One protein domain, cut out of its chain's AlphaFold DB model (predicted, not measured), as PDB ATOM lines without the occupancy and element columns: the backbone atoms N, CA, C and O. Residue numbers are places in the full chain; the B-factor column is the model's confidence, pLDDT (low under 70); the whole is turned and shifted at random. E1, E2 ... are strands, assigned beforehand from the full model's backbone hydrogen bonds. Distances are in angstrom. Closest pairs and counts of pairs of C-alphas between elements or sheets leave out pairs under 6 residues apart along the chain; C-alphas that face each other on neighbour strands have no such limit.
ATOM      1  N   VAL A  22     117.948 -94.809 219.740       84.31
ATOM      2  CA  VAL A  22     117.594 -93.406 219.913       84.31
ATOM      3  C   VAL A  22     118.318 -92.855 221.133       84.31
ATOM      4  O   VAL A  22     118.209 -93.421 222.219       84.31
ATOM      5  N   ILE A  23     119.054 -91.758 220.952       85.56
ATOM      6  CA  ILE A  23     119.836 -91.103 222.009       85.56
ATOM      7  C   ILE A  23     119.488 -89.614 222.039       85.56
ATOM      8  O   ILE A  23     119.372 -88.981 220.991       85.56
ATOM      9  N   GLU A  24     119.327 -89.052 223.234       89.25
ATOM     10  CA  GLU A  24     119.137 -87.613 223.451       89.25
ATOM     11  C   GLU A  24     120.397 -87.005 224.081       89.25
ATOM     12  O   GLU A  24     121.029 -87.634 224.935       89.25
ATOM     13  N   ARG A  25     120.787 -85.810 223.618       90.00
ATOM     14  CA  ARG A  25     121.982 -85.087 224.082       90.00
ATOM     15  C   ARG A  25     121.753 -83.596 224.218       90.00
ATOM     16  O   ARG A  25     121.127 -82.994 223.343       90.00
ATOM     17  N   HIS A  26     122.307 -83.013 225.273       89.50
ATOM     18  CA  HIS A  26     122.408 -81.574 225.467       89.50
ATOM     19  C   HIS A  26     123.613 -80.977 224.742       89.50
ATOM     20  O   HIS A  26     124.462 -81.676 224.189       89.50
ATOM     21  N   GLU A  27     123.672 -79.647 224.713       87.44
ATOM     22  CA  GLU A  27     124.850 -78.936 224.231       87.44
ATOM     23  C   GLU A  27     126.091 -79.317 225.054       87.44
ATOM     24  O   GLU A  27     126.030 -79.432 226.274       87.44
ATOM     25  N   ARG A  28     127.223 -79.482 224.366       85.50
ATOM     26  CA  ARG A  28     128.532 -79.931 224.866       85.50
ATOM     27  C   ARG A  28     128.631 -81.400 225.267       85.50
ATOM     28  O   ARG A  28     129.753 -81.850 225.489       85.50
ATOM     29  N   GLU A  29     127.538 -82.156 225.264       84.62
ATOM     30  CA  GLU A  29     127.563 -83.599 225.526       84.62
ATOM     31  C   GLU A  29     127.948 -84.413 224.286       84.62
ATOM     32  O   GLU A  29     127.649 -84.028 223.143       84.62
ATOM     33  N   ALA A  30     128.568 -85.572 224.520       83.88
ATOM     34  CA  ALA A  30     128.885 -86.543 223.486       83.88
ATOM     35  C   ALA A  30     128.259 -87.932 223.710       83.88
ATOM     36  O   ALA A  30     127.720 -88.295 224.760       83.88
ATOM     37  N   PHE A  31     128.299 -88.742 222.662       82.19
ATOM     38  CA  PHE A  31     128.181 -90.192 222.745       82.19
ATOM     39  C   PHE A  31     129.198 -90.827 221.807       82.19
ATOM     40  O   PHE A  31     129.702 -90.175 220.889       82.19
ATOM     41  N   PHE A  32     129.472 -92.101 222.041       80.12
ATOM     42  CA  PHE A  32     130.469 -92.865 221.322       80.12
ATOM     43  C   PHE A  32     129.821 -94.080 220.682       80.12
ATOM     44  O   PHE A  32     128.942 -94.724 221.260       80.12
ATOM     45  N   ILE A  33     130.245 -94.363 219.459       77.62
ATOM     46  CA  ILE A  33     129.882 -95.575 218.736       77.62
ATOM     47  C   ILE A  33     131.121 -96.462 218.745       77.62
ATOM     48  O   ILE A  33     132.123 -96.065 218.157       77.62
ATOM     49  N   GLU A  34     131.060 -97.618 219.411       68.62
ATOM     50  CA  GLU A  34     132.156 -98.593 219.469       68.62
ATOM     51  C   GLU A  34     131.758 -99.900 218.761       68.62
ATOM     52  O   GLU A  34     130.848-100.603 219.216       68.62
ATOM     53  N   PRO A  35     132.442-100.334 217.687       55.12
ATOM     54  CA  PRO A  35     132.533-101.748 217.391       55.12
ATOM     55  C   PRO A  35     133.451-102.349 218.429       55.12
ATOM     56  O   PRO A  35     134.521-101.795 218.671       55.12
ATOM     57  N   GLY A  36     133.090-103.517 218.945       54.41
ATOM     58  CA  GLY A  36     133.857-104.263 219.939       54.41
ATOM     59  C   GLY A  36     135.303-104.640 219.580       54.41
ATOM     60  O   GLY A  36     135.813-105.563 220.199       54.41
ATOM     61  N   THR A  37     135.976-103.983 218.622       50.97
ATOM     62  CA  THR A  37     137.426-104.108 218.443       50.97
ATOM     63  C   THR A  37     138.227-102.823 218.156       50.97
ATOM     64  O   THR A  37     139.308-102.764 218.733       50.97
ATOM     65  N   ARG A  38     137.838-101.814 217.331       53.31
ATOM     66  CA  ARG A  38     138.771-100.676 217.005       53.31
ATOM     67  C   ARG A  38     138.236 -99.272 216.636       53.31
ATOM     68  O   ARG A  38     139.029 -98.337 216.664       53.31
ATOM     69  N   GLN A  39     136.951 -99.063 216.335       62.12
ATOM     70  CA  GLN A  39     136.483 -97.753 215.826       62.12
ATOM     71  C   GLN A  39     135.721 -96.955 216.871       62.12
ATOM     72  O   GLN A  39     134.506 -97.051 216.937       62.12
ATOM     73  N   GLU A  40     136.385 -96.104 217.641       73.81
ATOM     74  CA  GLU A  40     135.637 -95.132 218.433       73.81
ATOM     75  C   GLU A  40     135.244 -93.938 217.550       73.81
ATOM     76  O   GLU A  40     136.100 -93.263 216.962       73.81
ATOM     77  N   ILE A  41     133.938 -93.690 217.430       79.50
ATOM     78  CA  ILE A  41     133.413 -92.468 216.815       79.50
ATOM     79  C   ILE A  41     132.739 -91.626 217.891       79.50
ATOM     80  O   ILE A  41     131.670 -91.980 218.383       79.50
ATOM     81  N   GLU A  42     133.346 -90.490 218.216       85.50
ATOM     82  CA  GLU A  42     132.765 -89.455 219.063       85.50
ATOM     83  C   GLU A  42     131.778 -88.615 218.253       85.50
ATOM     84  O   GLU A  42     132.129 -88.024 217.229       85.50
ATOM     85  N   VAL A  43     130.551 -88.500 218.749       87.06
ATOM     86  CA  VAL A  43     129.565 -87.543 218.253       87.06
ATOM     87  C   VAL A  43     129.241 -86.566 219.371       87.06
ATOM     88  O   VAL A  43     128.584 -86.931 220.343       87.06
ATOM     89  N   ARG A  44     129.683 -85.313 219.225       89.12
ATOM     90  CA  ARG A  44     129.479 -84.245 220.214       89.12
ATOM     91  C   ARG A  44     128.559 -83.164 219.678       89.12
ATOM     92  O   ARG A  44     128.770 -82.654 218.577       89.12
ATOM     93  N   VAL A  45     127.576 -82.755 220.473       89.25
ATOM     94  CA  VAL A  45     126.765 -81.569 220.177       89.25
ATOM     95  C   VAL A  45     127.569 -80.339 220.586       89.25
ATOM     96  O   VAL A  45     127.781 -80.100 221.765       89.25
ATOM     97  N   LEU A  46     128.040 -79.546 219.628       89.44
ATOM     98  CA  LEU A  46     128.808 -78.332 219.926       89.44
ATOM     99  C   LEU A  46     127.901 -77.153 220.265       89.44
ATOM    100  O   LEU A  46     128.243 -76.341 221.116       89.44
ATOM    101  N   GLN A  47     126.771 -77.040 219.564       92.38
ATOM    102  CA  GLN A  47     125.884 -75.890 219.686       92.38
ATOM    103  C   GLN A  47     124.468 -76.198 219.196       92.38
ATOM    104  O   GLN A  47     124.302 -76.868 218.172       92.38
ATOM    105  N   ILE A  48     123.452 -75.644 219.864       90.44
ATOM    106  CA  ILE A  48     122.055 -75.710 219.417       90.44
ATOM    107  C   ILE A  48     121.513 -74.301 219.167       90.44
ATOM    108  O   ILE A  48     121.390 -73.483 220.074       90.44
ATOM    109  N   GLN A  49     121.121 -74.014 217.926       89.62
ATOM    110  CA  GLN A  49     120.555 -72.718 217.546       89.62
ATOM    111  C   GLN A  49     119.413 -72.875 216.551       89.62
ATOM    112  O   GLN A  49     119.541 -73.573 215.551       89.62
ATOM    113  N   ARG A  50     118.301 -72.161 216.772       87.25
ATOM    114  CA  ARG A  50     117.206 -72.005 215.788       87.25
ATOM    115  C   ARG A  50     116.776 -73.334 215.123       87.25
ATOM    116  O   ARG A  50     116.666 -73.410 213.900       87.25
ATOM    117  N   LYS A  51     116.544 -74.383 215.930       87.94
ATOM    118  CA  LYS A  51     116.185 -75.759 215.494       87.94
ATOM    119  C   LYS A  51     117.253 -76.463 214.639       87.94
ATOM    120  O   LYS A  51     116.945 -77.325 213.813       87.94
ATOM    121  N   ARG A  52     118.513 -76.076 214.808       88.06
ATOM    122  CA  ARG A  52     119.682 -76.714 214.206       88.06
ATOM    123  C   ARG A  52     120.663 -77.106 215.297       88.06
ATOM    124  O   ARG A  52     120.799 -76.394 216.289       88.06
ATOM    125  N   ALA A  53     121.352 -78.212 215.071       88.94
ATOM    126  CA  ALA A  53     122.441 -78.688 215.900       88.94
ATOM    127  C   ALA A  53     123.736 -78.644 215.093       88.94
ATOM    128  O   ALA A  53     123.778 -79.170 213.980       88.94
ATOM    129  N   THR A  54     124.778 -78.022 215.626       89.81
ATOM    130  CA  THR A  54     126.137 -78.188 215.113       89.81
ATOM    131  C   THR A  54     126.776 -79.332 215.874       89.81
ATOM    132  O   THR A  54     126.895 -79.265 217.096       89.81
ATOM    133  N   CYS A  55     127.170 -80.377 215.156       88.81
ATOM    134  CA  CYS A  55     127.760 -81.572 215.733       88.81
ATOM    135  C   CYS A  55     129.176 -81.775 215.198       88.81
ATOM    136  O   CYS A  55     129.426 -81.593 214.002       88.81
ATOM    137  N   LEU A  56     130.078 -82.178 216.086       86.62
ATOM    138  CA  LEU A  56     131.369 -82.750 215.738       86.62
ATOM    139  C   LEU A  56     131.210 -84.264 215.633       86.62
ATOM    140  O   LEU A  56     130.686 -84.893 216.548       86.62
ATOM    141  N   PHE A  57     131.707 -84.821 214.542       85.81
ATOM    142  CA  PHE A  57     131.942 -86.242 214.357       85.81
ATOM    143  C   PHE A  57     133.453 -86.434 214.328       85.81
ATOM    144  O   PHE A  57     134.130 -85.854 213.475       85.81
ATOM    145  N   TYR A  58     133.986 -87.185 215.281       82.94
ATOM    146  CA  TYR A  58     135.411 -87.442 215.402       82.94
ATOM    147  C   TYR A  58     135.689 -88.941 215.454       82.94
ATOM    148  O   TYR A  58     135.008 -89.668 216.161       82.94
ATOM    149  N   SER A  59     136.707 -89.391 214.734       77.75
ATOM    150  CA  SER A  59     137.322 -90.697 214.881       77.75
ATOM    151  C   SER A  59     138.836 -90.545 214.956       77.75
ATOM    152  O   SER A  59     139.440 -89.725 214.260       77.75
ATOM    153  N   SER A  60     139.445 -91.356 215.814       71.19
ATOM    154  CA  SER A  60     140.893 -91.519 215.906       71.19
ATOM    155  C   SER A  60     141.472 -92.359 214.761       71.19
ATOM    156  O   SER A  60     142.683 -92.327 214.551       71.19
ATOM    157  N   GLU A  61     140.642 -93.068 213.986       70.44
ATOM    158  CA  GLU A  61     141.106 -93.847 212.839       70.44
ATOM    159  C   GLU A  61     141.322 -92.966 211.592       70.44
ATOM    160  O   GLU A  61     140.411 -92.249 211.165       70.44
ATOM    161  N   PRO A  62     142.493 -93.056 210.932       62.56
ATOM    162  CA  PRO A  62     142.846 -92.181 209.810       62.56
ATOM    163  C   PRO A  62     142.047 -92.454 208.525       62.56
ATOM    164  O   PRO A  62     141.985 -91.593 207.652       62.56
ATOM    165  N   ASN A  63     141.432 -93.635 208.402       67.75
ATOM    166  CA  ASN A  63     140.774 -94.086 207.171       67.75
ATOM    167  C   ASN A  63     139.241 -94.021 207.222       67.75
ATOM    168  O   ASN A  63     138.588 -94.438 206.264       67.75
ATOM    169  N   ILE A  64     138.641 -93.502 208.301       71.06
ATOM    170  CA  ILE A  64     137.187 -93.333 208.344       71.06
ATOM    171  C   ILE A  64     136.774 -92.174 207.443       71.06
ATOM    172  O   ILE A  64     137.237 -91.041 207.577       71.06
ATOM    173  N   ILE A  65     135.845 -92.467 206.540       72.00
ATOM    174  CA  ILE A  65     135.204 -91.471 205.693       72.00
ATOM    175  C   ILE A  65     133.910 -91.029 206.367       72.00
ATOM    176  O   ILE A  65     133.020 -91.840 206.613       72.00
ATOM    177  N   LEU A  66     133.778 -89.734 206.633       72.06
ATOM    178  CA  LEU A  66     132.554 -89.143 207.163       72.06
ATOM    179  C   LEU A  66     131.870 -88.361 206.039       72.06
ATOM    180  O   LEU A  66     132.484 -87.482 205.435       72.06
ATOM    181  N   ARG A  67     130.601 -88.667 205.749       74.88
ATOM    182  CA  ARG A  67     129.833 -87.998 204.690       74.88
ATOM    183  C   ARG A  67     128.531 -87.440 205.235       74.88
ATOM    184  O   ARG A  67     127.690 -88.140 205.788       74.88
ATOM    185  N   GLY A  68     128.338 -86.144 205.038       67.44
ATOM    186  CA  GLY A  68     127.092 -85.480 205.371       67.44
ATOM    187  C   GLY A  68     126.123 -85.454 204.194       67.44
ATOM    188  O   GLY A  68     126.423 -84.799 203.201       67.44
ATOM    189  N   GLU A  69     124.936 -86.040 204.334       68.50
ATOM    190  CA  GLU A  69     123.887 -85.911 203.321       68.50
ATOM    191  C   GLU A  69     123.024 -84.677 203.606       68.50
ATOM    192  O   GLU A  69     122.091 -84.666 204.410       68.50
ATOM    193  N   LEU A  70     123.390 -83.578 202.954       59.41
ATOM    194  CA  LEU A  70     122.440 -82.533 202.588       59.41
ATOM    195  C   LEU A  70     121.896 -82.973 201.224       59.41
ATOM    196  O   LEU A  70     122.681 -83.492 200.447       59.41
ATOM    197  N   GLY A  71     120.609 -82.807 200.913       43.50
ATOM    198  CA  GLY A  71     120.000 -83.243 199.638       43.50
ATOM    199  C   GLY A  71     120.521 -82.551 198.362       43.50
ATOM    200  O   GLY A  71     119.753 -82.319 197.440       43.50
ATOM    201  N   PHE A  72     121.802 -82.187 198.319       38.91
ATOM    202  CA  PHE A  72     122.553 -81.673 197.189       38.91
ATOM    203  C   PHE A  72     123.850 -82.484 197.052       38.91
ATOM    204  O   PHE A  72     124.522 -82.720 198.062       38.91
ATOM    205  N   PRO A  73     124.241 -82.875 195.827       35.59
ATOM    206  CA  PRO A  73     125.451 -83.639 195.570       35.59
ATOM    207  C   PRO A  73     126.655 -82.700 195.686       35.59
ATOM    208  O   PRO A  73     127.159 -82.168 194.704       35.59
ATOM    209  N   ARG A  74     127.088 -82.415 196.911       44.81
ATOM    210  CA  ARG A  74     128.452 -81.952 197.145       44.81
ATOM    211  C   ARG A  74     129.204 -83.119 197.748       44.81
ATOM    212  O   ARG A  74     128.798 -83.622 198.798       44.81
ATOM    213  N   ASP A  75     130.270 -83.532 197.072       44.50
ATOM    214  CA  ASP A  75     131.299 -84.427 197.594       44.50
ATOM    215  C   ASP A  75     131.951 -83.779 198.822       44.50
ATOM    216  O   ASP A  75     133.047 -83.235 198.783       44.50
ATOM    217  N   ASN A  76     131.249 -83.814 199.953       47.62
ATOM    218  CA  ASN A  76     131.786 -83.473 201.265       47.62
ATOM    219  C   ASN A  76     132.415 -84.726 201.882       47.62
ATOM    220  O   ASN A  76     132.148 -85.072 203.035       47.62
ATOM    221  N   THR A  77     133.191 -85.441 201.074       53.00
ATOM    222  CA  THR A  77     133.904 -86.653 201.458       53.00
ATOM    223  C   THR A  77     135.222 -86.210 202.067       53.00
ATOM    224  O   THR A  77     136.231 -86.065 201.381       53.00
ATOM    225  N   LEU A  78     135.207 -85.910 203.362       54.72
ATOM    226  CA  LEU A  78     136.419 -85.535 204.076       54.72
ATOM    227  C   LEU A  78     137.091 -86.805 204.610       54.72
ATOM    228  O   LEU A  78     136.528 -87.507 205.448       54.72
ATOM    229  N   ARG A  79     138.315 -87.086 204.138       54.09
ATOM    230  CA  ARG A  79     139.247 -88.047 204.763       54.09
ATOM    231  C   ARG A  79     139.927 -87.415 205.979       54.09
ATOM    232  O   ARG A  79     141.144 -87.445 206.123       54.09
ATOM    233  N   SER A  80     139.149 -86.752 206.819       53.84
ATOM    234  CA  SER A  80     139.621 -86.275 208.103       53.84
ATOM    235  C   SER A  80     138.846 -87.035 209.151       53.84
ATOM    236  O   SER A  80     137.618 -87.018 209.151       53.84
ATOM    237  N   GLY A  81     139.557 -87.617 210.113       64.25
ATOM    238  CA  GLY A  81     138.944 -88.143 211.327       64.25
ATOM    239  C   GLY A  81     138.142 -87.089 212.102       64.25
ATOM    240  O   GLY A  81     137.662 -87.387 213.171       64.25
ATOM    241  N   ARG A  82     137.975 -85.849 211.617       78.06
ATOM    242  CA  ARG A  82     137.133 -84.783 212.171       78.06
ATOM    243  C   ARG A  82     136.204 -84.244 211.092       78.06
ATOM    244  O   ARG A  82     136.677 -83.828 210.039       78.06
ATOM    245  N   LEU A  83     134.913 -84.160 211.388       80.94
ATOM    246  CA  LEU A  83     133.909 -83.519 210.549       80.94
ATOM    247  C   LEU A  83     132.957 -82.699 211.426       80.94
ATOM    248  O   LEU A  83     132.296 -83.241 212.307       80.94
ATOM    249  N   ILE A  84     132.863 -81.392 211.175       84.44
ATOM    250  CA  ILE A  84     131.915 -80.507 211.863       84.44
ATOM    251  C   ILE A  84     130.800 -80.144 210.893       84.44
ATOM    252  O   ILE A  84     131.053 -79.649 209.796       84.44
ATOM    253  N   LEU A  85     129.554 -80.389 211.293       86.00
ATOM    254  CA  LEU A  85     128.387 -80.157 210.449       86.00
ATOM    255  C   LEU A  85     127.225 -79.574 211.240       86.00
ATOM    256  O   LEU A  85     126.894 -80.043 212.325       86.00
ATOM    257  N   THR A  86     126.522 -78.621 210.632       88.00
ATOM    258  CA  THR A  86     125.232 -78.140 211.133       88.00
ATOM    259  C   THR A  86     124.086 -78.912 210.484       88.00
ATOM    260  O   THR A  86     124.018 -79.035 209.256       88.00
ATOM    261  N   ARG A  87     123.169 -79.435 211.300       83.62
ATOM    262  CA  ARG A  87     122.073 -80.311 210.880       83.62
ATOM    263  C   ARG A  87     120.722 -79.867 211.439       83.62
ATOM    264  O   ARG A  87     120.611 -79.441 212.585       83.62
ATOM    265  N   LYS A  88     119.693 -79.948 210.596       87.88
ATOM    266  CA  LYS A  88     118.271 -79.859 210.962       87.88
ATOM    267  C   LYS A  88     117.720 -81.255 211.255       87.88
ATOM    268  O   LYS A  88     118.318 -82.252 210.852       87.88
ATOM    269  N   ALA A  89     116.535 -81.305 211.861       87.00
ATOM    270  CA  ALA A  89     115.728 -82.518 211.898       87.00
ATOM    271  C   ALA A  89     115.596 -83.148 210.498       87.00
ATOM    272  O   ALA A  89     115.534 -82.453 209.482       87.00
ATOM    273  N   ASN A  90     115.565 -84.475 210.477       84.12
ATOM    274  CA  ASN A  90     115.556 -85.359 209.318       84.12
ATOM    275  C   ASN A  90     116.823 -85.424 208.457       84.12
ATOM    276  O   ASN A  90     116.831 -86.179 207.489       84.12
ATOM    277  N   GLN A  91     117.900 -84.722 208.814       86.19
ATOM    278  CA  GLN A  91     119.169 -84.818 208.090       86.19
ATOM    279  C   GLN A  91     120.065 -85.929 208.648       86.19
ATOM    280  O   GLN A  91     120.003 -86.246 209.839       86.19
ATOM    281  N   ILE A  92     120.896 -86.509 207.776       85.38
ATOM    282  CA  ILE A  92     121.697 -87.702 208.064       85.38
ATOM    283  C   ILE A  92     123.188 -87.400 207.874       85.38
ATOM    284  O   ILE A  92     123.597 -86.585 207.038       85.38
ATOM    285  N   VAL A  93     124.006 -88.044 208.697       84.56
ATOM    286  CA  VAL A  93     125.442 -88.208 208.495       84.56
ATOM    287  C   VAL A  93     125.705 -89.701 208.381       84.56
ATOM    288  O   VAL A  93     125.282 -90.465 209.246       84.56
ATOM    289  N   ILE A  94     126.363 -90.099 207.298       82.88
ATOM    290  CA  ILE A  94     126.746 -91.481 207.027       82.88
ATOM    291  C   ILE A  94     128.228 -91.617 207.345       82.88
ATOM    292  O   ILE A  94     129.065 -90.859 206.843       82.88
ATOM    293  N   ILE A  95     128.547 -92.582 208.195       80.69
ATOM    294  CA  ILE A  95     129.912 -92.897 208.595       80.69
ATOM    295  C   ILE A  95     130.349 -94.151 207.851       80.69
ATOM    296  O   ILE A  95     129.645 -95.159 207.837       80.69
ATOM    297  N   ASN A  96     131.526 -94.055 207.242       77.44
ATOM    298  CA  ASN A  96     132.134 -95.053 206.380       77.44
ATOM    299  C   ASN A  96     131.189 -95.540 205.259       77.44
ATOM    300  O   ASN A  96     130.882 -96.729 205.180       77.44
ATOM    301  N   PRO A  97     130.713 -94.634 204.382       76.50
ATOM    302  CA  PRO A  97     129.712 -94.952 203.359       76.50
ATOM    303  C   PRO A  97     130.159 -96.008 202.335       76.50
ATOM    304  O   PRO A  97     129.322 -96.532 201.614       76.50
ATOM    305  N   GLN A  98     131.462 -96.288 202.234       75.50
ATOM    306  CA  GLN A  98     132.024 -97.294 201.325       75.50
ATOM    307  C   GLN A  98     132.118 -98.694 201.956       75.50
ATOM    308  O   GLN A  98     132.461 -99.650 201.268       75.50
ATOM    309  N   SER A  99     131.849 -98.819 203.256       76.06
ATOM    310  CA  SER A  99     131.844-100.100 203.962       76.06
ATOM    311  C   SER A  99     130.587-100.901 203.642       76.06
ATOM    312  O   SER A  99     129.523-100.327 203.422       76.06
ATOM    313  N   GLU A 100     130.675-102.228 203.739       77.50
ATOM    314  CA  GLU A 100     129.510-103.124 203.748       77.50
ATOM    315  C   GLU A 100     128.549-102.820 204.911       77.50
ATOM    316  O   GLU A 100     127.370-103.163 204.870       77.50
ATOM    317  N   ASN A 101     129.051-102.147 205.952       77.31
ATOM    318  CA  ASN A 101     128.320-101.842 207.174       77.31
ATOM    319  C   ASN A 101     128.410-100.346 207.527       77.31
ATOM    320  O   ASN A 101     129.078 -99.991 208.512       77.31
ATOM    321  N   PRO A 102     127.773 -99.463 206.731       81.69
ATOM    322  CA  PRO A 102     127.749 -98.033 207.005       81.69
ATOM    323  C   PRO A 102     126.894 -97.739 208.243       81.69
ATOM    324  O   PRO A 102     125.937 -98.457 208.544       81.69
ATOM    325  N   ILE A 103     127.237 -96.670 208.959       82.50
ATOM    326  CA  ILE A 103     126.486 -96.227 210.140       82.50
ATOM    327  C   ILE A 103     125.726 -94.953 209.791       82.50
ATOM    328  O   ILE A 103     126.334 -93.945 209.423       82.50
ATOM    329  N   ASP A 104     124.407 -94.976 209.975       86.75
ATOM    330  CA  ASP A 104     123.550 -93.824 209.706       86.75
ATOM    331  C   ASP A 104     123.223 -93.092 211.010       86.75
ATOM    332  O   ASP A 104     122.446 -93.583 211.837       86.75
ATOM    333  N   VAL A 105     123.731 -91.870 211.170       87.50
ATOM    334  CA  VAL A 105     123.379 -90.979 212.282       87.50
ATOM    335  C   VAL A 105     122.405 -89.914 211.783       87.50
ATOM    336  O   VAL A 105     122.781 -88.978 211.080       87.50
ATOM    337  N   LYS A 106     121.127 -90.042 212.148       90.00
ATOM    338  CA  LYS A 106     120.067 -89.093 211.772       90.00
ATOM    339  C   LYS A 106     119.718 -88.180 212.931       90.00
ATOM    340  O   LYS A 106     119.474 -88.653 214.036       90.00
ATOM    341  N   VAL A 107     119.585 -86.888 212.662       89.38
ATOM    342  CA  VAL A 107     118.935 -85.963 213.596       89.38
ATOM    343  C   VAL A 107     117.428 -86.172 213.481       89.38
ATOM    344  O   VAL A 107     116.840 -85.886 212.442       89.38
ATOM    345  N   LEU A 108     116.798 -86.709 214.522       89.75
ATOM    346  CA  LEU A 108     115.353 -86.941 214.566       89.75
ATOM    347  C   LEU A 108     114.608 -85.669 214.961       89.75
ATOM    348  O   LEU A 108     113.613 -85.327 214.332       89.75
ATOM    349  N   ASP A 109     115.117 -84.957 215.964       92.00
ATOM    350  CA  ASP A 109     114.510 -83.728 216.466       92.00
ATOM    351  C   ASP A 109     115.566 -82.802 217.090       92.00
ATOM    352  O   ASP A 109     116.602 -83.259 217.580       92.00
ATOM    353  N   VAL A 110     115.304 -81.495 217.068       89.88
ATOM    354  CA  VAL A 110     116.133 -80.464 217.705       89.88
ATOM    355  C   VAL A 110     115.224 -79.548 218.514       89.88
ATOM    356  O   VAL A 110     114.471 -78.744 217.957       89.88
ATOM    357  N   GLN A 111     115.335 -79.634 219.835       87.75
ATOM    358  CA  GLN A 111     114.551 -78.849 220.784       87.75
ATOM    359  C   GLN A 111     115.436 -77.825 221.503       87.75
ATOM    360  O   GLN A 111     116.649 -77.773 221.297       87.75
ATOM    361  N   ARG A 112     114.842 -76.972 222.349       83.00
ATOM    362  CA  ARG A 112     115.620 -76.020 223.157       83.00
ATOM    363  C   ARG A 112     116.575 -76.793 224.071       83.00
ATOM    364  O   ARG A 112     116.127 -77.487 224.974       83.00
ATOM    365  N   GLY A 113     117.871 -76.679 223.798       83.19
ATOM    366  CA  GLY A 113     118.929 -77.260 224.620       83.19
ATOM    367  C   GLY A 113     119.146 -78.766 224.464       83.19
ATOM    368  O   GLY A 113     120.019 -79.276 225.156       83.19
ATOM    369  N   ARG A 114     118.421 -79.475 223.581       89.25
ATOM    370  CA  ARG A 114     118.655 -80.907 223.317       89.25
ATOM    371  C   ARG A 114     118.459 -81.317 221.858       89.25
ATOM    372  O   ARG A 114     117.661 -80.726 221.130       89.25
ATOM    373  N   VAL A 115     119.149 -82.377 221.456       90.50
ATOM    374  CA  VAL A 115     119.073 -83.000 220.132       90.50
ATOM    375  C   VAL A 115     118.786 -84.482 220.298       90.50
ATOM    376  O   VAL A 115     119.406 -85.152 221.121       90.50
ATOM    377  N   LYS A 116     117.861 -84.997 219.492       91.19
ATOM    378  CA  LYS A 116     117.533 -86.416 219.434       91.19
ATOM    379  C   LYS A 116     118.164 -87.033 218.198       91.19
ATOM    380  O   LYS A 116     117.860 -86.622 217.078       91.19
ATOM    381  N   PHE A 117     119.010 -88.031 218.398       89.31
ATOM    382  CA  PHE A 117     119.664 -88.787 217.342       89.31
ATOM    383  C   PHE A 117     119.022 -90.158 217.184       89.31
ATOM    384  O   PHE A 117     118.630 -90.797 218.156       89.31
ATOM    385  N   GLY A 118     118.935 -90.609 215.941       88.44
ATOM    386  CA  GLY A 118     118.580 -91.965 215.576       88.44
ATOM    387  C   GLY A 118     119.755 -92.613 214.864       88.44
ATOM    388  O   GLY A 118     120.116 -92.181 213.769       88.44
ATOM    389  N   ILE A 119     120.293 -93.677 215.441       85.75
ATOM    390  CA  ILE A 119     121.474 -94.381 214.949       85.75
ATOM    391  C   ILE A 119     121.026 -95.726 214.393       85.75
ATOM    392  O   ILE A 119     120.431 -96.531 215.111       85.75
ATOM    393  N   ALA A 120     121.248 -95.939 213.098       82.94
ATOM    394  CA  ALA A 120     121.057 -97.240 212.476       82.94
ATOM    395  C   ALA A 120     122.437 -97.835 212.191       82.94
ATOM    396  O   ALA A 120     123.177 -97.316 211.358       82.94
ATOM    397  N   ASP A 121     122.764 -98.904 212.912       76.44
ATOM    398  CA  ASP A 121     123.991 -99.673 212.730       76.44
ATOM    399  C   ASP A 121     123.615-101.129 212.395       76.44
ATOM    400  O   ASP A 121     122.960-101.785 213.213       76.44
ATOM    401  N   PRO A 122     123.989-101.643 211.210       66.12
ATOM    402  CA  PRO A 122     123.634-102.994 210.781       66.12
ATOM    403  C   PRO A 122     124.265-104.102 211.641       66.12
ATOM    404  O   PRO A 122     123.670-105.170 211.760       66.12
ATOM    405  N   ILE A 123     125.402-103.850 212.301       65.31
ATOM    406  CA  ILE A 123     126.096-104.838 213.145       65.31
ATOM    407  C   ILE A 123     125.643-104.739 214.617       65.31
ATOM    408  O   ILE A 123     126.016-105.570 215.440       65.31
ATOM    409  N   LYS A 124     124.783-103.766 214.968       63.25
ATOM    410  CA  LYS A 124     124.355-103.482 216.357       63.25
ATOM    411  C   LYS A 124     125.545-103.262 217.302       63.25
ATOM    412  O   LYS A 124     125.638-103.876 218.363       63.25
ATOM    413  N   ARG A 125     126.455-102.375 216.901       66.06
ATOM    414  CA  ARG A 125     127.587-101.933 217.724       66.06
ATOM    415  C   ARG A 125     127.121-101.297 219.042       66.06
ATOM    416  O   ARG A 125     126.010-100.764 219.124       66.06
ATOM    417  N   VAL A 126     127.965-101.372 220.072       63.56
ATOM    418  CA  VAL A 126     127.658-100.830 221.401       63.56
ATOM    419  C   VAL A 126     127.697 -99.306 221.324       63.56
ATOM    420  O   VAL A 126     128.622 -98.711 220.774       63.56
ATOM    421  N   LEU A 127     126.657 -98.672 221.860       65.31
ATOM    422  CA  LEU A 127     126.571 -97.224 221.965       65.31
ATOM    423  C   LEU A 127     126.851 -96.834 223.405       65.31
ATOM    424  O   LEU A 127     126.040 -97.089 224.297       65.31
ATOM    425  N   LEU A 128     128.012 -96.227 223.613       67.06
ATOM    426  CA  LEU A 128     128.445 -95.779 224.919       67.06
ATOM    427  C   LEU A 128     128.126 -94.303 225.085       67.06
ATOM    428  O   LEU A 128     128.319 -93.467 224.200       67.06
ATOM    429  N   ARG A 129     127.588 -93.974 226.246       63.09
ATOM    430  CA  ARG A 129     127.301 -92.597 226.611       63.09
ATOM    431  C   ARG A 129     128.536 -92.000 227.273       63.09
ATOM    432  O   ARG A 129     129.146 -92.706 228.060       63.09
ATOM    433  N   GLU A 130     128.903 -90.748 226.978       62.53
ATOM    434  CA  GLU A 130     130.118 -90.133 227.547       62.53
ATOM    435  C   GLU A 130     130.160 -90.243 229.073       62.53
ATOM    436  O   GLU A 130     131.188 -90.608 229.626       62.53
ATOM    437  N   GLU A 131     129.021 -90.031 229.731       57.06
ATOM    438  CA  GLU A 131     128.874 -90.133 231.182       57.06
ATOM    439  C   GLU A 131     129.012 -91.560 231.743       57.06
ATOM    440  O   GLU A 131     129.142 -91.731 232.950       57.06
ATOM    441  N   LEU A 132     128.965 -92.580 230.882       56.31
ATOM    442  CA  LEU A 132     129.074 -93.996 231.244       56.31
ATOM    443  C   LEU A 132     130.427 -94.610 230.858       56.31
ATOM    444  O   LEU A 132     130.666 -95.771 231.178       56.31
ATOM    445  N   ILE A 133     131.295 -93.873 230.157       60.97
ATOM    446  CA  ILE A 133     132.647 -94.346 229.858       60.97
ATOM    447  C   ILE A 133     133.558 -93.887 230.989       60.97
ATOM    448  O   ILE A 133     133.857 -92.698 231.110       60.97
TER     449      ILE A 133
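This is residues 22 to 133 of the 144 residues of an uncharacterized protein of Candidatus Curtissbacteria bacterium RIFCSPLOWO2_01_FULL_38_11b (UniProt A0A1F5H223). Two strongly twisted five-stranded sheets lie face to face as a sandwich, their strands only 20 degrees from each other. A twelve-residue link, residues 70 to 81, joins edge strand E5 of the one sheet to edge strand E6 of the other. The printed part has 112 residues with ten named strands, E1 to E10 along the chain, and no named helix; the class is all strand. Both sheets are antiparallel, in the orders E1 E9 E8 E7 E5 and E6 E4 E3 E2 E10. The whole is compact, with a radius of gyration of the C-alphas of 13.0 A and spans of 37 by 35 by 22 A.

E1 is residues 22 to 26, beginning at C-alpha 22 (117.594, -93.406, 219.913), and E2 is residues 30 to 34. E3, residues 41 to 49, is 23.6 A long, and E4, residues 52 to 59, is 22.5 A. E5 is residues 66 to 69; E6, residues 82 to 88, is 19.5 A long, and E7 is residues 92 to 95. E8, residues 103 to 111, is 23.6 A long, and E9, residues 114 to 120, is 19.8 A. E10, residues 126 to 129, ends at C-alpha 129 (127.301, -92.597, 226.611).

In the first sheet E1 is an edge strand, antiparallel to E9, with N 25 and O 115 2.9 A apart. E7, E8 and E9 form a meander, each strand the antiparallel neighbour of the one before; N 106 and O 118 of the hairpin E8 and E9 are 2.9 A apart, and N 93 and O 105 of the hairpin E7 and E8 are 2.8 A apart. E5, the other edge strand, has N 67 2.9 A from O 94 of E7. In the second sheet E2, E3 and E4 form another meander: N 31 and O 43 are 3.0 A apart, and N 44 and O 56 are 2.9 A apart. The edge strands are E6, with N 85 3.0 A from O 55 of E4, and E10, with N 128 2.9 A from O 32 of E2. Between the sheets, the closest C-alphas of E4 and E8 are those of Arg 52 and Val 110, 6.2 A, and those of E5 and E6 are Leu 66 and Leu 83, 6.7 A. E9 and E10 are apart.

The two C-alphas farthest apart, those of Thr 37 and Arg 50, are 38.0 A from each other. The printed part has no cut. The link E5 to E6 is long, and in it residues 77 to 78 pair antiparallel with residues 66 to 67 of E5. Mean pLDDT of the printed part is 76.1, and 34 residues are under 70, namely 34 to 39, 62 to 63, 68 to 81 and 122 to 133.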